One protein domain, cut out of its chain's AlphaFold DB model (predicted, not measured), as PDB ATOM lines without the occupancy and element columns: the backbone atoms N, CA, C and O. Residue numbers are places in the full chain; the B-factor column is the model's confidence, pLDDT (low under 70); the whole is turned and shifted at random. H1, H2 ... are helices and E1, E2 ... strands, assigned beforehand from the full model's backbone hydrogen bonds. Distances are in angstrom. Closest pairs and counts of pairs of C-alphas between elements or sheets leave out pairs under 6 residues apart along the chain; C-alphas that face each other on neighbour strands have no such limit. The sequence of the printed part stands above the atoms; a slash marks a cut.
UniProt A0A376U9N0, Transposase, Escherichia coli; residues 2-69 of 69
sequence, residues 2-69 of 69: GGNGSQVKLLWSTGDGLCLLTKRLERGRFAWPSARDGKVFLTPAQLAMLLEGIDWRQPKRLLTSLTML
ATOM      1  N   GLY A   2      76.491  52.389  65.357       50.25
ATOM      2  CA  GLY A   2      76.069  51.522  64.255       50.25
ATOM      3  C   GLY A   2      74.882  50.669  64.690       50.25
ATOM      4  O   GLY A   2      74.991  49.919  65.654       50.25
ATOM      5  N   GLY A   3      73.748  50.839  64.015       64.62
ATOM      6  CA  GLY A   3      72.474  50.172  64.290       64.62
ATOM      7  C   GLY A   3      71.303  51.105  63.973       64.62
ATOM      8  O   GLY A   3      71.450  52.319  64.044       64.62
ATOM      9  N   ASN A   4      70.130  50.556  63.647       77.62
ATOM     10  CA  ASN A   4      68.924  51.293  63.221       77.62
ATOM     11  C   ASN A   4      68.365  52.280  64.286       77.62
ATOM     12  O   ASN A   4      67.284  52.825  64.121       77.62
ATOM     13  N   GLY A   5      69.045  52.495  65.419       83.62
ATOM     14  CA  GLY A   5      68.559  53.317  66.535       83.62
ATOM     15  C   GLY A   5      67.347  52.725  67.261       83.62
ATOM     16  O   GLY A   5      66.801  53.360  68.155       83.62
ATOM     17  N   SER A   6      66.921  51.513  66.900       89.62
ATOM     18  CA  SER A   6      65.781  50.812  67.496       89.62
ATOM     19  C   SER A   6      66.144  50.019  68.748       89.62
ATOM     20  O   SER A   6      65.266  49.419  69.351       89.62
ATOM     21  N   GLN A   7      67.416  49.985  69.148       90.94
ATOM     22  CA  GLN A   7      67.880  49.245  70.317       90.94
ATOM     23  C   GLN A   7      68.701  50.145  71.233       90.94
ATOM     24  O   GLN A   7      69.546  50.908  70.767       90.94
ATOM     25  N   VAL A   8      68.476  50.003  72.537       90.12
ATOM     26  CA  VAL A   8      69.213  50.685  73.598       90.12
ATOM     27  C   VAL A   8      69.752  49.664  74.597       90.12
ATOM     28  O   VAL A   8      69.137  48.618  74.826       90.12
ATOM     29  N   LYS A   9      70.916  49.963  75.174       91.06
ATOM     30  CA  LYS A   9      71.538  49.188  76.250       91.06
ATOM     31  C   LYS A   9      71.810  50.121  77.428       91.06
ATOM     32  O   LYS A   9      72.465  51.143  77.238       91.06
ATOM     33  N   LEU A  10      71.305  49.780  78.611       91.00
ATOM     34  CA  LEU A  10      71.575  50.491  79.859       91.00
ATOM     35  C   LEU A  10      72.370  49.569  80.768       91.00
ATOM     36  O   LEU A  10      71.933  48.453  81.035       91.00
ATOM     37  N   LEU A  11      73.514  50.050  81.236       93.06
ATOM     38  CA  LEU A  11      74.368  49.353  82.185       93.06
ATOM     39  C   LEU A  11      74.431  50.183  83.465       93.06
ATOM     40  O   LEU A  11      74.717  51.380  83.400       93.06
ATOM     41  N   TRP A  12      74.172  49.562  84.610       93.12
ATOM     42  CA  TRP A  12      74.327  50.204  85.912       93.12
ATOM     43  C   TRP A  12      74.898  49.225  86.934       93.12
ATOM     44  O   TRP A  12      74.726  48.014  86.807       93.12
ATOM     45  N   SER A  13      75.597  49.757  87.936       95.12
ATOM     46  CA  SER A  13      76.079  48.970  89.070       95.12
ATOM     47  C   SER A  13      74.975  48.844  90.105       95.12
ATOM     48  O   SER A  13      74.353  49.838  90.482       95.12
ATOM     49  N   THR A  14      74.763  47.632  90.583       93.19
ATOM     50  CA  THR A  14      74.163  47.373  91.885       93.19
ATOM     51  C   THR A  14      75.298  47.251  92.904       93.19
ATOM     52  O   THR A  14      76.459  47.086  92.525       93.19
ATOM     53  N   GLY A  15      75.017  47.400  94.200       94.06
ATOM     54  CA  GLY A  15      76.064  47.301  95.231       94.06
ATOM     55  C   GLY A  15      76.781  45.941  95.250       94.06
ATOM     56  O   GLY A  15      77.883  45.834  95.773       94.06
ATOM     57  N   ASP A  16      76.164  44.928  94.651       96.00
ATOM     58  CA  ASP A  16      76.610  43.544  94.547       96.00
ATOM     59  C   ASP A  16      77.030  43.128  93.123       96.00
ATOM     60  O   ASP A  16      77.492  42.004  92.928       96.00
ATOM     61  N   GLY A  17      76.896  43.997  92.115       94.75
ATOM     62  CA  GLY A  17      77.176  43.601  90.737       94.75
ATOM     63  C   GLY A  17      76.828  44.630  89.665       94.75
ATOM     64  O   GLY A  17      76.783  45.835  89.893       94.75
ATOM     65  N   LEU A  18      76.620  44.138  88.443       96.50
ATOM     66  CA  LEU A  18      76.228  44.936  87.282       96.50
ATOM     67  C   LEU A  18      74.921  44.396  86.711       96.50
ATOM     68  O   LEU A  18      74.772  43.194  86.497       96.50
ATOM     69  N   CYS A  19      74.010  45.300  86.377       95.50
ATOM     70  CA  CYS A  19      72.787  44.985  85.658       95.50
ATOM     71  C   CYS A  19      72.827  45.590  84.253       95.50
ATOM     72  O   CYS A  19      73.188  46.755  84.070       95.50
ATOM     73  N   LEU A  20      72.428  44.790  83.259       95.19
ATOM     74  CA  LEU A  20      72.309  45.197  81.862       95.19
ATOM     75  C   LEU A  20      70.856  45.051  81.403       95.19
ATOM     76  O   LEU A  20      70.332  43.944  81.315       95.19
ATOM     77  N   LEU A  21      70.237  46.165  81.024       92.38
ATOM     78  CA  LEU A  21      68.957  46.179  80.323       92.38
ATOM     79  C   LEU A  21      69.213  46.374  78.833       92.38
ATOM     80  O   LEU A  21      69.859  47.337  78.425       92.38
ATOM     81  N   THR A  22      68.654  45.492  78.010       93.31
ATOM     82  CA  THR A  22      68.604  45.679  76.559       93.31
ATOM     83  C   THR A  22      67.149  45.783  76.131       93.31
ATOM     84  O   THR A  22      66.395  44.832  76.311       93.31
ATOM     85  N   LYS A  23      66.755  46.921  75.549       91.44
ATOM     86  CA  LYS A  23      65.401  47.121  75.012       91.44
ATOM     87  C   LYS A  23      65.469  47.389  73.518       91.44
ATOM     88  O   LYS A  23      66.333  48.137  73.055       91.44
ATOM     89  N   ARG A  24      64.558  46.774  72.771       91.75
ATOM     90  CA  ARG A  24      64.380  46.975  71.335       91.75
ATOM     91  C   ARG A  24      62.955  47.450  71.075       91.75
ATOM     92  O   ARG A  24      62.023  46.934  71.679       91.75
ATOM     93  N   LEU A  25      62.804  48.443  70.211       89.81
ATOM     94  CA  LEU A  25      61.513  48.873  69.696       89.81
ATOM     95  C   LEU A  25      61.154  48.014  68.485       89.81
ATOM     96  O   LEU A  25      61.973  47.846  67.578       89.81
ATOM     97  N   GLU A  26      59.915  47.531  68.448       88.19
ATOM     98  CA  GLU A  26      59.361  46.815  67.294       88.19
ATOM     99  C   GLU A  26      59.275  47.721  66.055       88.19
ATOM    100  O   GLU A  26      59.460  47.279  64.920       88.19
ATOM    101  N   ARG A  27      59.021  49.020  66.265       85.25
ATOM    102  CA  ARG A  27      58.968  50.052  65.221       85.25
ATOM    103  C   ARG A  27      59.581  51.360  65.717       85.25
ATOM    104  O   ARG A  27      59.447  51.714  66.883       85.25
ATOM    105  N   GLY A  28      60.197  52.107  64.805       86.88
ATOM    106  CA  GLY A  28      60.776  53.420  65.098       86.88
ATOM    107  C   GLY A  28      62.193  53.364  65.676       86.88
ATOM    108  O   GLY A  28      62.909  52.372  65.532       86.88
ATOM    109  N   ARG A  29      62.619  54.480  66.274       88.44
ATOM    110  CA  ARG A  29      63.958  54.664  66.847       88.44
ATOM    111  C   ARG A  29      63.846  55.390  68.178       88.44
ATOM    112  O   ARG A  29      62.980  56.244  68.339       88.44
ATOM    113  N   PHE A  30      64.755  55.094  69.095       88.69
ATOM    114  CA  PHE A  30      64.887  55.856  70.324       88.69
ATOM    115  C   PHE A  30      65.299  57.297  70.015       88.69
ATOM    116  O   PHE A  30      66.214  57.540  69.224       88.69
ATOM    117  N   ALA A  31      64.670  58.250  70.698       86.00
ATOM    118  CA  ALA A  31      65.108  59.641  70.737       86.00
ATOM    119  C   ALA A  31      66.364  59.768  71.615       86.00
ATOM    120  O   ALA A  31      66.330  60.361  72.687       86.00
ATOM    121  N   TRP A  32      67.472  59.141  71.213       82.81
ATOM    122  CA  TRP A  32      68.669  59.105  72.046       82.81
ATOM    123  C   TRP A  32      69.232  60.522  72.258       82.81
ATOM    124  O   TRP A  32      69.316  61.293  71.296       82.81
ATOM    125  N   PRO A  33      69.627  60.893  73.490       73.88
ATOM    126  CA  PRO A  33      70.271  62.172  73.731       73.88
ATOM    127  C   PRO A  33      71.573  62.293  72.938       73.88
ATOM    128  O   PRO A  33      72.509  61.514  73.129       73.88
ATOM    129  N   SER A  34      71.681  63.326  72.106       70.12
ATOM    130  CA  SER A  34      72.983  63.833  71.674       70.12
ATOM    131  C   SER A  34      73.581  64.620  72.839       70.12
ATOM    132  O   SER A  34      73.385  65.827  72.956       70.12
ATOM    133  N   ALA A  35      74.237  63.921  73.761       66.81
ATOM    134  CA  ALA A  35      74.903  64.561  74.885       66.81
ATOM    135  C   ALA A  35      76.133  65.331  74.375       66.81
ATOM    136  O   ALA A  35      77.062  64.702  73.875       66.81
ATOM    137  N   ARG A  36      76.153  66.669  74.494       65.88
ATOM    138  CA  ARG A  36      77.329  67.486  74.119       65.88
ATOM    139  C   ARG A  36      78.586  67.063  74.884       65.88
ATOM    140  O   ARG A  36      79.643  66.952  74.282       65.88
ATOM    141  N   ASP A  37      78.425  66.724  76.161       72.62
ATOM    142  CA  ASP A  37      79.507  66.304  77.063       72.62
ATOM    143  C   ASP A  37      79.475  64.797  77.378       72.62
ATOM    144  O   ASP A  37      80.036  64.333  78.370       72.62
ATOM    145  N   GLY A  38      78.750  64.002  76.582       75.50
ATOM    146  CA  GLY A  38      78.636  62.552  76.790       75.50
ATOM    147  C   GLY A  38      77.779  62.118  77.990       75.50
ATOM    148  O   GLY A  38      77.640  60.920  78.226       75.50
ATOM    149  N   LYS A  39      77.174  63.054  78.736       81.50
ATOM    150  CA  LYS A  39      76.268  62.784  79.867       81.50
ATOM    151  C   LYS A  39      74.982  63.602  79.750       81.50
ATOM    152  O   LYS A  39      75.019  64.754  79.325       81.50
ATOM    153  N   VAL A  40      73.853  63.019  80.154       84.75
ATOM    154  CA  VAL A  40      72.585  63.738  80.355       84.75
ATOM    155  C   VAL A  40      71.961  63.330  81.677       84.75
ATOM    156  O   VAL A  40      72.092  62.181  82.096       84.75
ATOM    157  N   PHE A  41      71.260  64.260  82.313       86.19
ATOM    158  CA  PHE A  41      70.443  63.976  83.486       86.19
ATOM    159  C   PHE A  41      68.999  63.780  83.035       86.19
ATOM    160  O   PHE A  41      68.447  64.637  82.347       86.19
ATOM    161  N   LEU A  42      68.406  62.649  83.409       87.50
ATOM    162  CA  LEU A  42      67.004  62.337  83.147       87.50
ATOM    163  C   LEU A  42      66.282  62.177  84.479       87.50
ATOM    164  O   LEU A  42      66.782  61.514  85.388       87.50
ATOM    165  N   THR A  43      65.084  62.743  84.582       90.69
ATOM    166  CA  THR A  43      64.157  62.374  85.654       90.69
ATOM    167  C   THR A  43      63.674  60.929  85.456       90.69
ATOM    168  O   THR A  43      63.721  60.416  84.332       90.69
ATOM    169  N   PRO A  44      63.135  60.264  86.497       90.38
ATOM    170  CA  PRO A  44      62.551  58.928  86.343       90.38
ATOM    171  C   PRO A  44      61.478  58.865  85.245       90.38
ATOM    172  O   PRO A  44      61.424  57.907  84.478       90.38
ATOM    173  N   ALA A  45      60.672  59.925  85.112       90.62
ATOM    174  CA  ALA A  45      59.652  60.028  84.072       90.62
ATOM    175  C   ALA A  45      60.265  60.135  82.667       90.62
ATOM    176  O   ALA A  45      59.819  59.458  81.747       90.62
ATOM    177  N   GLN A  46      61.320  60.938  82.496       90.31
ATOM    178  CA  GLN A  46      62.019  61.052  81.213       90.31
ATOM    179  C   GLN A  46      62.718  59.749  80.821       90.31
ATOM    180  O   GLN A  46      62.718  59.389  79.645       90.31
ATOM    181  N   LEU A  47      63.276  59.022  81.793       90.25
ATOM    182  CA  LEU A  47      63.839  57.699  81.556       90.25
ATOM    183  C   LEU A  47      62.758  56.715  81.094       90.25
ATOM    184  O   LEU A  47      62.957  56.025  80.098       90.25
ATOM    185  N   ALA A  48      61.606  56.682  81.769       90.62
ATOM    186  CA  ALA A  48      60.481  55.842  81.363       90.62
ATOM    187  C   ALA A  48      60.006  56.187  79.943       90.62
ATOM    188  O   ALA A  48      59.900  55.301  79.101       90.62
ATOM    189  N   MET A  49      59.823  57.476  79.637       90.94
ATOM    190  CA  MET A  49      59.467  57.943  78.293       90.94
ATOM    191  C   MET A  49      60.479  57.500  77.234       90.94
ATOM    192  O   MET A  49      60.082  56.971  76.197       90.94
ATOM    193  N   LEU A  50      61.777  57.674  77.501       89.75
ATOM    194  CA  LEU A  50      62.838  57.230  76.602       89.75
ATOM    195  C   LEU A  50      62.736  55.725  76.355       89.75
ATOM    196  O   LEU A  50      62.794  55.303  75.205       89.75
ATOM    197  N   LEU A  51      62.566  54.916  77.404       89.44
ATOM    198  CA  LEU A  51      62.437  53.466  77.272       89.44
ATOM    199  C   LEU A  51      61.180  53.069  76.487       89.44
ATOM    200  O   LEU A  51      61.217  52.075  75.772       89.44
ATOM    201  N   GLU A  52      60.095  53.830  76.562       89.56
ATOM    202  CA  GLU A  52      58.887  53.642  75.740       89.56
ATOM    203  C   GLU A  52      59.044  54.147  74.290       89.56
ATOM    204  O   GLU A  52      58.135  54.004  73.476       89.56
ATOM    205  N   GLY A  53      60.196  54.724  73.929       87.62
ATOM    206  CA  GLY A  53      60.430  55.298  72.601       87.62
ATOM    207  C   GLY A  53      59.750  56.655  72.384       87.62
ATOM    208  O   GLY A  53      59.716  57.152  71.259       87.62
ATOM    209  N   ILE A  54      59.228  57.273  73.447       88.25
ATOM    210  CA  ILE A  54      58.644  58.615  73.431       88.25
ATOM    211  C   ILE A  54      59.780  59.646  73.476       88.25
ATOM    212  O   ILE A  54      60.777  59.463  74.182       88.25
ATOM    213  N   ASP A  55      59.643  60.755  72.741       86.25
ATOM    214  CA  ASP A  55      60.614  61.849  72.834       86.25
ATOM    215  C   ASP A  55      60.555  62.501  74.225       86.25
ATOM    216  O   ASP A  55      59.638  63.250  74.563       86.25
ATOM    217  N   TRP A  56      61.555  62.196  75.047       85.06
ATOM    218  CA  TRP A  56      61.692  62.676  76.422       85.06
ATOM    219  C   TRP A  56      62.126  64.150  76.507       85.06
ATOM    220  O   TRP A  56      62.016  64.753  77.576       85.06
ATOM    221  N   ARG A  57      62.605  64.748  75.401       81.62
ATOM    222  CA  ARG A  57      63.009  66.169  75.333       81.62
ATOM    223  C   ARG A  57      61.806  67.097  75.218       81.62
ATOM    224  O   ARG A  57      61.883  68.256  75.610       81.62
ATOM    225  N   GLN A  58      60.703  66.585  74.678       74.12
ATOM    226  CA  GLN A  58      59.444  67.303  74.529       74.12
ATOM    227  C   GLN A  58      58.295  66.432  75.041       74.12
ATOM    228  O   GLN A  58      57.578  65.826  74.241       74.12
ATOM    229  N   PRO A  59      58.090  66.355  76.369       64.12
ATOM    230  CA  PRO A  59      56.921  65.685  76.913       64.12
ATOM    231  C   PRO A  59      55.654  66.366  76.387       64.12
ATOM    232  O   PRO A  59      55.291  67.460  76.821       64.12
ATOM    233  N   LYS A  60      54.971  65.722  75.431       62.69
ATOM    234  CA  LYS A  60      53.626  66.134  75.026       62.69
ATOM    235  C   LYS A  60      52.724  65.949  76.234       62.69
ATOM    236  O   LYS A  60      52.411  64.827  76.626       62.69
ATOM    237  N   ARG A  61      52.321  67.063  76.837       56.06
ATOM    238  CA  ARG A  61      51.341  67.073  77.916       56.06
ATOM    239  C   ARG A  61      49.993  66.708  77.303       56.06
ATOM    240  O   ARG A  61      49.301  67.568  76.769       56.06
ATOM    241  N   LEU A  62      49.640  65.427  77.339       58.62
ATOM    242  CA  LEU A  62      48.286  64.972  77.039       58.62
ATOM    243  C   LEU A  62      47.404  65.312  78.248       58.62
ATOM    244  O   LEU A  62      46.978  64.438  78.993       58.62
ATOM    245  N   LEU A  63      47.168  66.606  78.478       60.44
ATOM    246  CA  LEU A  63      46.015  67.057  79.255       60.44
ATOM    247  C   LEU A  63      44.793  66.851  78.363       60.44
ATOM    248  O   LEU A  63      44.203  67.800  77.852       60.44
ATOM    249  N   THR A  64      44.454  65.592  78.099       57.25
ATOM    250  CA  THR A  64      43.141  65.287  77.561       57.25
ATOM    251  C   THR A  64      42.188  65.594  78.699       57.25
ATOM    252  O   THR A  64      42.214  64.932  79.735       57.25
ATOM    253  N   SER A  65      41.446  66.685  78.533       52.12
ATOM    254  CA  SER A  65      40.344  67.085  79.391       52.12
ATOM    255  C   SER A  65      39.527  65.842  79.743       52.12
ATOM    256  O   SER A  65      38.833  65.290  78.892       52.12
ATOM    257  N   LEU A  66      39.622  65.391  80.995       55.88
ATOM    258  CA  LEU A  66      38.616  64.549  81.636       55.88
ATOM    259  C   LEU A  66      37.374  65.426  81.844       55.88
ATOM    260  O   LEU A  66      36.985  65.752  82.959       55.88
ATOM    261  N   THR A  67      36.774  65.880  80.745       49.94
ATOM    262  CA  THR A  67      35.376  66.273  80.753       49.94
ATOM    263  C   THR A  67      34.633  64.952  80.700       49.94
ATOM    264  O   THR A  67      34.479  64.357  79.637       49.94
ATOM    265  N   MET A  68      34.319  64.429  81.885       49.72
ATOM    266  CA  MET A  68      33.413  63.301  82.024       49.72
ATOM    267  C   MET A  68      32.099  63.698  81.343       49.72
ATOM    268  O   MET A  68      31.460  64.664  81.762       49.72
ATOM    269  N   LEU A  69      31.778  63.007  80.249       56.53
ATOM    270  CA  LEU A  69      30.398  62.787  79.825       56.53
ATOM    271  C   LEU A  69      29.786  61.724  80.737       56.53
ATOM    272  O   LEU A  69      30.530  60.781  81.095       56.53
TER     273      LEU A  69
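AT A GLANCE: This is residues 2 to 69 of the 69 residues of the protein "Transposase" of Escherichia coli (UniProt A0A376U9N0). With little regular structure, the model is a two-stranded hairpin, E1 and E2, with one short helix, H1, near one end of it, a long loop, residues 25 to 43, joining E2 to H1, and a long tail, residues 52 to 69, after H1. The hairpin's tip, residues 13 to 18, loop residues 34 to 40 and the tail, residues 60 to 69, stick out. The 68 printed residues run E1, E2, H1, with an antiparallel sheet E1 - E2; 24 are in named elements, class mixed. It is loose, with a radius of gyration of the C-alphas of 15.3 A and spans of 51 by 31 by 27 A.

IN THESE COORDINATES: E1, residues 7 to 14, begins at C-alpha 7 (67.880, 49.245, 70.317) and is 22.5 A long. E2, residues 17 to 24, is 23.5 A long. H1, residues 44 to 51, is 10.6 A long and ends at C-alpha 51 (62.437, 53.466, 77.272).

HOW THE PARTS SIT: E1 and E2 form a hairpin with a tight link, their directions at 164 degrees. N 10 and O 21, 2.8 A apart, are within hydrogen-bond range. The closest C-alphas of E2 and H1, Lys 23 and Leu 51, are 7.4 A apart. E1 and H1 are only just apart, at 8.2 A. In H1 every O i to N i+4 pair is within hydrogen-bond range.

THE WHOLE: The C-alphas farthest apart, Asp 16 and Leu 69, are 52.2 A apart. The printed part has no cut. The link E2 to H1 is long. Residues 2 to 3, 35 to 36 and 59 to 69 have pLDDT under 70.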